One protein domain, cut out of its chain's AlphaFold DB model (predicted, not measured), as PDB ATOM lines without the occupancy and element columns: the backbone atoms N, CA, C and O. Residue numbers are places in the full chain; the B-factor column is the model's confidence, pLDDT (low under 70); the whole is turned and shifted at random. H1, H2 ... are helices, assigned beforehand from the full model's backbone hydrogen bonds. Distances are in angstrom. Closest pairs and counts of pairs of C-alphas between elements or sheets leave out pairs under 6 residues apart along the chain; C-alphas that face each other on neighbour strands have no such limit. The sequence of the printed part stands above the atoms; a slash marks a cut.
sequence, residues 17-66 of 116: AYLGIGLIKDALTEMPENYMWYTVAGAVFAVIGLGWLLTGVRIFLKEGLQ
ATOM      1  N   ALA A  17     -44.752 -20.149 -44.396       85.62
ATOM      2  CA  ALA A  17     -45.804 -20.915 -45.053       85.62
ATOM      3  C   ALA A  17     -46.660 -21.698 -44.043       85.62
ATOM      4  O   ALA A  17     -47.886 -21.704 -44.156       85.62
ATOM      5  N   TYR A  18     -46.037 -22.313 -43.030       85.56
ATOM      6  CA  TYR A  18     -46.759 -22.995 -41.951       85.56
ATOM      7  C   TYR A  18     -47.654 -22.027 -41.169       85.56
ATOM      8  O   TYR A  18     -48.827 -22.331 -40.949       85.56
ATOM      9  N   LEU A  19     -47.135 -20.843 -40.822       87.19
ATOM     10  CA  LEU A  19     -47.927 -19.783 -40.199       87.19
ATOM     11  C   LEU A  19     -49.067 -19.330 -41.107       87.19
ATOM     12  O   LEU A  19     -50.194 -19.248 -40.644       87.19
ATOM     13  N   GLY A  20     -48.808 -19.078 -42.392       85.12
ATOM     14  CA  GLY A  20     -49.833 -18.632 -43.336       85.12
ATOM     15  C   GLY A  20     -51.002 -19.614 -43.443       85.12
ATOM     16  O   GLY A  20     -52.158 -19.221 -43.308       85.12
ATOM     17  N   ILE A  21     -50.706 -20.908 -43.602       83.25
ATOM     18  CA  ILE A  21     -51.726 -21.967 -43.673       83.25
ATOM     19  C   ILE A  21     -52.450 -22.128 -42.329       83.25
ATOM     20  O   ILE A  21     -53.666 -22.316 -42.315       83.25
ATOM     21  N   GLY A  22     -51.723 -22.051 -41.209       83.62
ATOM     22  CA  GLY A  22     -52.297 -22.067 -39.862       83.62
ATOM     23  C   GLY A  22     -53.280 -20.919 -39.650       83.62
ATOM     24  O   GLY A  22     -54.419 -21.166 -39.279       83.62
ATOM     25  N   LEU A  23     -52.892 -19.697 -40.025       83.00
ATOM     26  CA  LEU A  23     -53.737 -18.505 -39.948       83.00
ATOM     27  C   LEU A  23     -54.996 -18.633 -40.807       83.00
ATOM     28  O   LEU A  23     -56.069 -18.259 -40.355       83.00
ATOM     29  N   ILE A  24     -54.892 -19.170 -42.026       78.44
ATOM     30  CA  ILE A  24     -56.064 -19.378 -42.890       78.44
ATOM     31  C   ILE A  24     -57.016 -20.411 -42.265       78.44
ATOM     32  O   ILE A  24     -58.231 -20.219 -42.289       78.44
ATOM     33  N   LYS A  25     -56.485 -21.496 -41.685       77.81
ATOM     34  CA  LYS A  25     -57.293 -22.520 -41.000       77.81
ATOM     35  C   LYS A  25     -57.967 -21.977 -39.743       77.81
ATOM     36  O   LYS A  25     -59.153 -22.238 -39.551       77.81
ATOM     37  N   ASP A  26     -57.237 -21.230 -38.927       75.38
ATOM     38  CA  ASP A  26     -57.763 -20.637 -37.696       75.38
ATOM     39  C   ASP A  26     -58.821 -19.582 -38.027       75.38
ATOM     40  O   ASP A  26     -59.911 -19.603 -37.460       75.38
ATOM     41  N   ALA A  27     -58.574 -18.757 -39.049       72.50
ATOM     42  CA  ALA A  27     -59.552 -17.803 -39.555       72.50
ATOM     43  C   ALA A  27     -60.855 -18.515 -39.980       72.50
ATOM     44  O   ALA A  27     -61.946 -18.106 -39.585       72.50
ATOM     45  N   LEU A  28     -60.762 -19.609 -40.744       69.00
ATOM     46  CA  LEU A  28     -61.936 -20.366 -41.197       69.00
ATOM     47  C   LEU A  28     -62.683 -21.083 -40.061       69.00
ATOM     48  O   LEU A  28     -63.885 -21.305 -40.183       69.00
ATOM     49  N   THR A  29     -61.986 -21.472 -38.991       70.62
ATOM     50  CA  THR A  29     -62.555 -22.297 -37.911       70.62
ATOM     51  C   THR A  29     -63.203 -21.452 -36.823       70.62
ATOM     52  O   THR A  29     -64.262 -21.818 -36.320       70.62
ATOM     53  N   GLU A  30     -62.589 -20.327 -36.457       65.75
ATOM     54  CA  GLU A  30     -63.067 -19.512 -35.340       65.75
ATOM     55  C   GLU A  30     -64.101 -18.456 -35.759       65.75
ATOM     56  O   GLU A  30     -64.758 -17.911 -34.878       65.75
ATOM     57  N   MET A  31     -64.262 -18.169 -37.068       61.56
ATOM     58  CA  MET A  31     -65.079 -17.052 -37.591       61.56
ATOM     59  C   MET A  31     -65.062 -15.820 -36.658       61.56
ATOM     60  O   MET A  31     -66.121 -15.334 -36.251       61.56
ATOM     61  N   PRO A  32     -63.881 -15.310 -36.256       56.44
ATOM     62  CA  PRO A  32     -63.847 -14.130 -35.418       56.44
ATOM     63  C   PRO A  32     -64.313 -12.930 -36.248       56.44
ATOM     64  O   PRO A  32     -64.106 -12.870 -37.461       56.44
ATOM     65  N   GLU A  33     -64.892 -11.939 -35.584       61.62
ATOM     66  CA  GLU A  33     -65.436 -10.691 -36.152       61.62
ATOM     67  C   GLU A  33     -64.435  -9.934 -37.067       61.62
ATOM     68  O   GLU A  33     -64.821  -9.144 -37.926       61.62
ATOM     69  N   ASN A  34     -63.136 -10.260 -36.967       65.88
ATOM     70  CA  ASN A  34     -62.026  -9.740 -37.776       65.88
ATOM     71  C   ASN A  34     -61.373 -10.778 -38.722       65.88
ATOM     72  O   ASN A  34     -60.213 -10.612 -39.109       65.88
ATOM     73  N   TYR A  35     -62.102 -11.822 -39.139       71.38
ATOM     74  CA  TYR A  35     -61.670 -12.879 -40.076       71.38
ATOM     75  C   TYR A  35     -60.882 -12.366 -41.292       71.38
ATOM     76  O   TYR A  35     -59.891 -12.979 -41.704       71.38
ATOM     77  N   MET A  36     -61.287 -11.222 -41.854       72.75
ATOM     78  CA  MET A  36     -60.615 -10.630 -43.011       72.75
ATOM     79  C   MET A  36     -59.129 -10.361 -42.752       72.75
ATOM     80  O   MET A  36     -58.307 -10.691 -43.599       72.75
ATOM     81  N   TRP A  37     -58.749  -9.836 -41.585       79.94
ATOM     82  CA  TRP A  37     -57.348  -9.488 -41.318       79.94
ATOM     83  C   TRP A  37     -56.452 -10.716 -41.181       79.94
ATOM     84  O   TRP A  37     -55.343 -10.727 -41.714       79.94
ATOM     85  N   TYR A  38     -56.946 -11.772 -40.533       79.44
ATOM     86  CA  TYR A  38     -56.212 -13.030 -40.391       79.44
ATOM     87  C   TYR A  38     -56.059 -13.761 -41.722       79.44
ATOM     88  O   TYR A  38     -54.989 -14.290 -42.016       79.44
ATOM     89  N   THR A  39     -57.093 -13.724 -42.560       81.00
ATOM     90  CA  THR A  39     -57.059 -14.336 -43.892       81.00
ATOM     91  C   THR A  39     -56.122 -13.578 -44.826       81.00
ATOM     92  O   THR A  39     -55.327 -14.199 -45.526       81.00
ATOM     93  N   VAL A  40     -56.151 -12.241 -44.800       85.25
ATOM     94  CA  VAL A  40     -55.244 -11.393 -45.588       85.25
ATOM     95  C   VAL A  40     -53.795 -11.587 -45.137       85.25
ATOM     96  O   VAL A  40     -52.927 -11.842 -45.969       85.25
ATOM     97  N   ALA A  41     -53.523 -11.539 -43.830       84.31
ATOM     98  CA  ALA A  41     -52.184 -11.780 -43.296       84.31
ATOM     99  C   ALA A  41     -51.689 -13.197 -43.628       84.31
ATOM    100  O   ALA A  41     -50.564 -13.371 -44.098       84.31
ATOM    101  N   GLY A  42     -52.546 -14.207 -43.453       85.25
ATOM    102  CA  GLY A  42     -52.245 -15.592 -43.796       85.25
ATOM    103  C   GLY A  42     -51.952 -15.783 -45.285       85.25
ATOM    104  O   GLY A  42     -50.974 -16.444 -45.631       85.25
ATOM    105  N   ALA A  43     -52.727 -15.148 -46.169       85.62
ATOM    106  CA  ALA A  43     -52.512 -15.186 -47.613       85.62
ATOM    107  C   ALA A  43     -51.176 -14.542 -48.013       85.62
ATOM    108  O   ALA A  43     -50.419 -15.133 -48.783       85.62
ATOM    109  N   VAL A  44     -50.838 -13.379 -47.447       88.56
ATOM    110  CA  VAL A  44     -49.550 -12.711 -47.695       88.56
ATOM    111  C   VAL A  44     -48.385 -13.593 -47.237       88.56
ATOM    112  O   VAL A  44     -47.448 -13.827 -48.001       88.56
ATOM    113  N   PHE A  45     -48.457 -14.153 -46.026       88.44
ATOM    114  CA  PHE A  45     -47.412 -15.044 -45.518       88.44
ATOM    115  C   PHE A  45     -47.298 -16.347 -46.313       88.44
ATOM    116  O   PHE A  45     -46.183 -16.819 -46.542       88.44
ATOM    117  N   ALA A  46     -48.414 -16.897 -46.793       85.44
ATOM    118  CA  ALA A  46     -48.417 -18.077 -47.648       85.44
ATOM    119  C   ALA A  46     -47.761 -17.796 -49.008       85.44
ATOM    120  O   ALA A  46     -46.903 -18.568 -49.429       85.44
ATOM    121  N   VAL A  47     -48.095 -16.683 -49.673       86.31
ATOM    122  CA  VAL A  47     -47.511 -16.317 -50.978       86.31
ATOM    123  C   VAL A  47     -46.012 -16.046 -50.857       86.31
ATOM    124  O   VAL A  47     -45.233 -16.558 -51.659       86.31
ATOM    125  N   ILE A  48     -45.586 -15.303 -49.832       86.56
ATOM    126  CA  ILE A  48     -44.165 -15.003 -49.606       86.56
ATOM    127  C   ILE A  48     -43.395 -16.275 -49.231       86.56
ATOM    128  O   ILE A  48     -42.338 -16.551 -49.803       86.56
ATOM    129  N   GLY A  49     -43.929 -17.071 -48.300       83.69
ATOM    130  CA  GLY A  49     -43.308 -18.318 -47.858       83.69
ATOM    131  C   GLY A  49     -43.162 -19.324 -48.999       83.69
ATOM    132  O   GLY A  49     -42.077 -19.866 -49.209       83.69
ATOM    133  N   LEU A  50     -44.223 -19.520 -49.788       82.12
ATOM    134  CA  LEU A  50     -44.218 -20.441 -50.922       82.12
ATOM    135  C   LEU A  50     -43.366 -19.914 -52.081       82.12
ATOM    136  O   LEU A  50     -42.637 -20.689 -52.689       82.12
ATOM    137  N   GLY A  51     -43.383 -18.606 -52.348       83.00
ATOM    138  CA  GLY A  51     -42.536 -17.973 -53.357       83.00
ATOM    139  C   GLY A  51     -41.046 -18.153 -53.063       83.00
ATOM    140  O   GLY A  51     -40.284 -18.540 -53.948       83.00
ATOM    141  N   TRP A  52     -40.616 -17.962 -51.811       80.81
ATOM    142  CA  TRP A  52     -39.227 -18.218 -51.408       80.81
ATOM    143  C   TRP A  52     -38.858 -19.700 -51.420       80.81
ATOM    144  O   TRP A  52     -37.752 -20.033 -51.848       80.81
ATOM    145  N   LEU A  53     -39.768 -20.586 -51.004       78.12
ATOM    146  CA  LEU A  53     -39.540 -22.031 -51.041       78.12
ATOM    147  C   LEU A  53     -39.388 -22.528 -52.487       78.12
ATOM    148  O   LEU A  53     -38.435 -23.234 -52.805       78.12
ATOM    149  N   LEU A  54     -40.293 -22.104 -53.374       78.81
ATOM    150  CA  LEU A  54     -40.270 -22.447 -54.792       78.81
ATOM    151  C   LEU A  54     -39.053 -21.853 -55.487       78.81
ATOM    152  O   LEU A  54     -38.431 -22.561 -56.262       78.81
ATOM    153  N   THR A  55     -38.664 -20.611 -55.190       75.00
ATOM    154  CA  THR A  55     -37.451 -20.007 -55.767       75.00
ATOM    155  C   THR A  55     -36.201 -20.783 -55.346       75.00
ATOM    156  O   THR A  55     -35.390 -21.130 -56.197       75.00
ATOM    157  N   GLY A  56     -36.077 -21.139 -54.060       70.69
ATOM    158  CA  GLY A  56     -34.948 -21.932 -53.565       70.69
ATOM    159  C   GLY A  56     -34.870 -23.325 -54.195       70.69
ATOM    160  O   GLY A  56     -33.798 -23.753 -54.609       70.69
ATOM    161  N   VAL A  57     -36.007 -24.015 -54.337       70.94
ATOM    162  CA  VAL A  57     -36.070 -25.333 -54.993       70.94
ATOM    163  C   VAL A  57     -35.877 -25.223 -56.507       70.94
ATOM    164  O   VAL A  57     -35.235 -26.080 -57.102       70.94
ATOM    165  N   ARG A  58     -36.406 -24.180 -57.151       71.44
ATOM    166  CA  ARG A  58     -36.292 -23.948 -58.598       71.44
ATOM    167  C   ARG A  58     -34.847 -23.689 -59.007       71.44
ATOM    168  O   ARG A  58     -34.453 -24.207 -60.049       71.44
ATOM    169  N   ILE A  59     -34.108 -22.925 -58.202       66.62
ATOM    170  CA  ILE A  59     -32.664 -22.701 -58.348       66.62
ATOM    171  C   ILE A  59     -31.927 -24.028 -58.148       66.62
ATOM    172  O   ILE A  59     -31.258 -24.484 -59.067       66.62
ATOM    173  N   PHE A  60     -32.196 -24.737 -57.046       63.22
ATOM    174  CA  PHE A  60     -31.564 -26.028 -56.754       63.22
ATOM    175  C   PHE A  60     -31.837 -27.108 -57.817       63.22
ATOM    176  O   PHE A  60     -30.994 -27.958 -58.076       63.22
ATOM    177  N   LEU A  61     -33.009 -27.103 -58.458       64.81
ATOM    178  CA  LEU A  61     -33.358 -28.051 -59.522       64.81
ATOM    179  C   LEU A  61     -32.784 -27.634 -60.890       64.81
ATOM    180  O   LEU A  61     -32.529 -28.502 -61.722       64.81
ATOM    181  N   LYS A  62     -32.570 -26.326 -61.124       62.19
ATOM    182  CA  LYS A  62     -31.805 -25.810 -62.277       62.19
ATOM    183  C   LYS A  62     -30.334 -26.214 -62.148       62.19
ATOM    184  O   LYS A  62     -29.779 -26.742 -63.105       62.19
ATOM    185  N   GLU A  63     -29.761 -26.042 -60.960       57.03
ATOM    186  CA  GLU A  63     -28.393 -26.453 -60.615       57.03
ATOM    187  C   GLU A  63     -28.253 -27.986 -60.591       57.03
ATOM    188  O   GLU A  63     -27.282 -28.529 -61.095       57.03
ATOM    189  N   GLY A  64     -29.266 -28.723 -60.123       50.28
ATOM    190  CA  GLY A  64     -29.255 -30.191 -60.082       50.28
ATOM    191  C   GLY A  64     -29.316 -30.889 -61.451       50.28
ATOM    192  O   GLY A  64     -28.990 -32.071 -61.542       50.28
ATOM    193  N   LEU A  65     -29.710 -30.184 -62.519       50.19
ATOM    194  CA  LEU A  65     -29.550 -30.652 -63.905       50.19
ATOM    195  C   LEU A  65     -28.182 -30.289 -64.502       50.19
ATOM    196  O   LEU A  65     -27.847 -30.779 -65.579       50.19
ATOM    197  N   GLN A  66     -27.400 -29.456 -63.821       45.38
ATOM    198  CA  GLN A  66     -26.121 -28.939 -64.281       45.38
ATOM    199  C   GLN A  66     -25.010 -29.353 -63.311       45.38
ATOM    200  O   GLN A  66     -24.367 -28.504 -62.723       45.38
TER     201      GLN A  66
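Overview. This is residues 17 to 66 of the 116 residues of an uncharacterized protein of Clostridium sp. AF15-17LB (UniProt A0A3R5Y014). A short helix, H1, and a long helix, H2, fold back on each other as a helical hairpin, side by side, and the far part of H2, from residue 54, sticks out as a lone arm that makes much of the length. The printed part has 50 residues with two named helices, H1 then H2, and no named strand; the class is all helix. It is only just extended, close to loose, with a radius of gyration of the C-alphas of 14.8 A, and spans 52 by 14 by 9 A.

Arrangement. H1, residues 17 to 30, and H2, residues 35 to 64, touch and form a helical hairpin. Their closest C-alphas are those of Gly 20 and Gly 42, 3.9 A apart. They run opposite ways at a shallow tilt of 26 degrees. In H1 and H2 every O i to N i+4 pair is within hydrogen-bond range.

Along the chain. H1 begins at C-alpha 17, (-45.804, -20.915, -45.053), and is 19.9 A long from first to last C-alpha. H2 begins at C-alpha 35, (-61.670, -12.879, -40.076), and ends 41.8 A away at C-alpha 64, (-29.255, -30.191, -60.082).

Size, cuts and confidence. The C-alphas of Glu 33 and Gln 66, the two farthest apart, are 51.7 A apart. The link from H1 to H2 is tight, and the printed part has no cut. Residues 29 to 34 and 54 to 66 stand free. The model's pLDDT is under 70 at residue 28, residues 30 to 34 and residues 59 to 66.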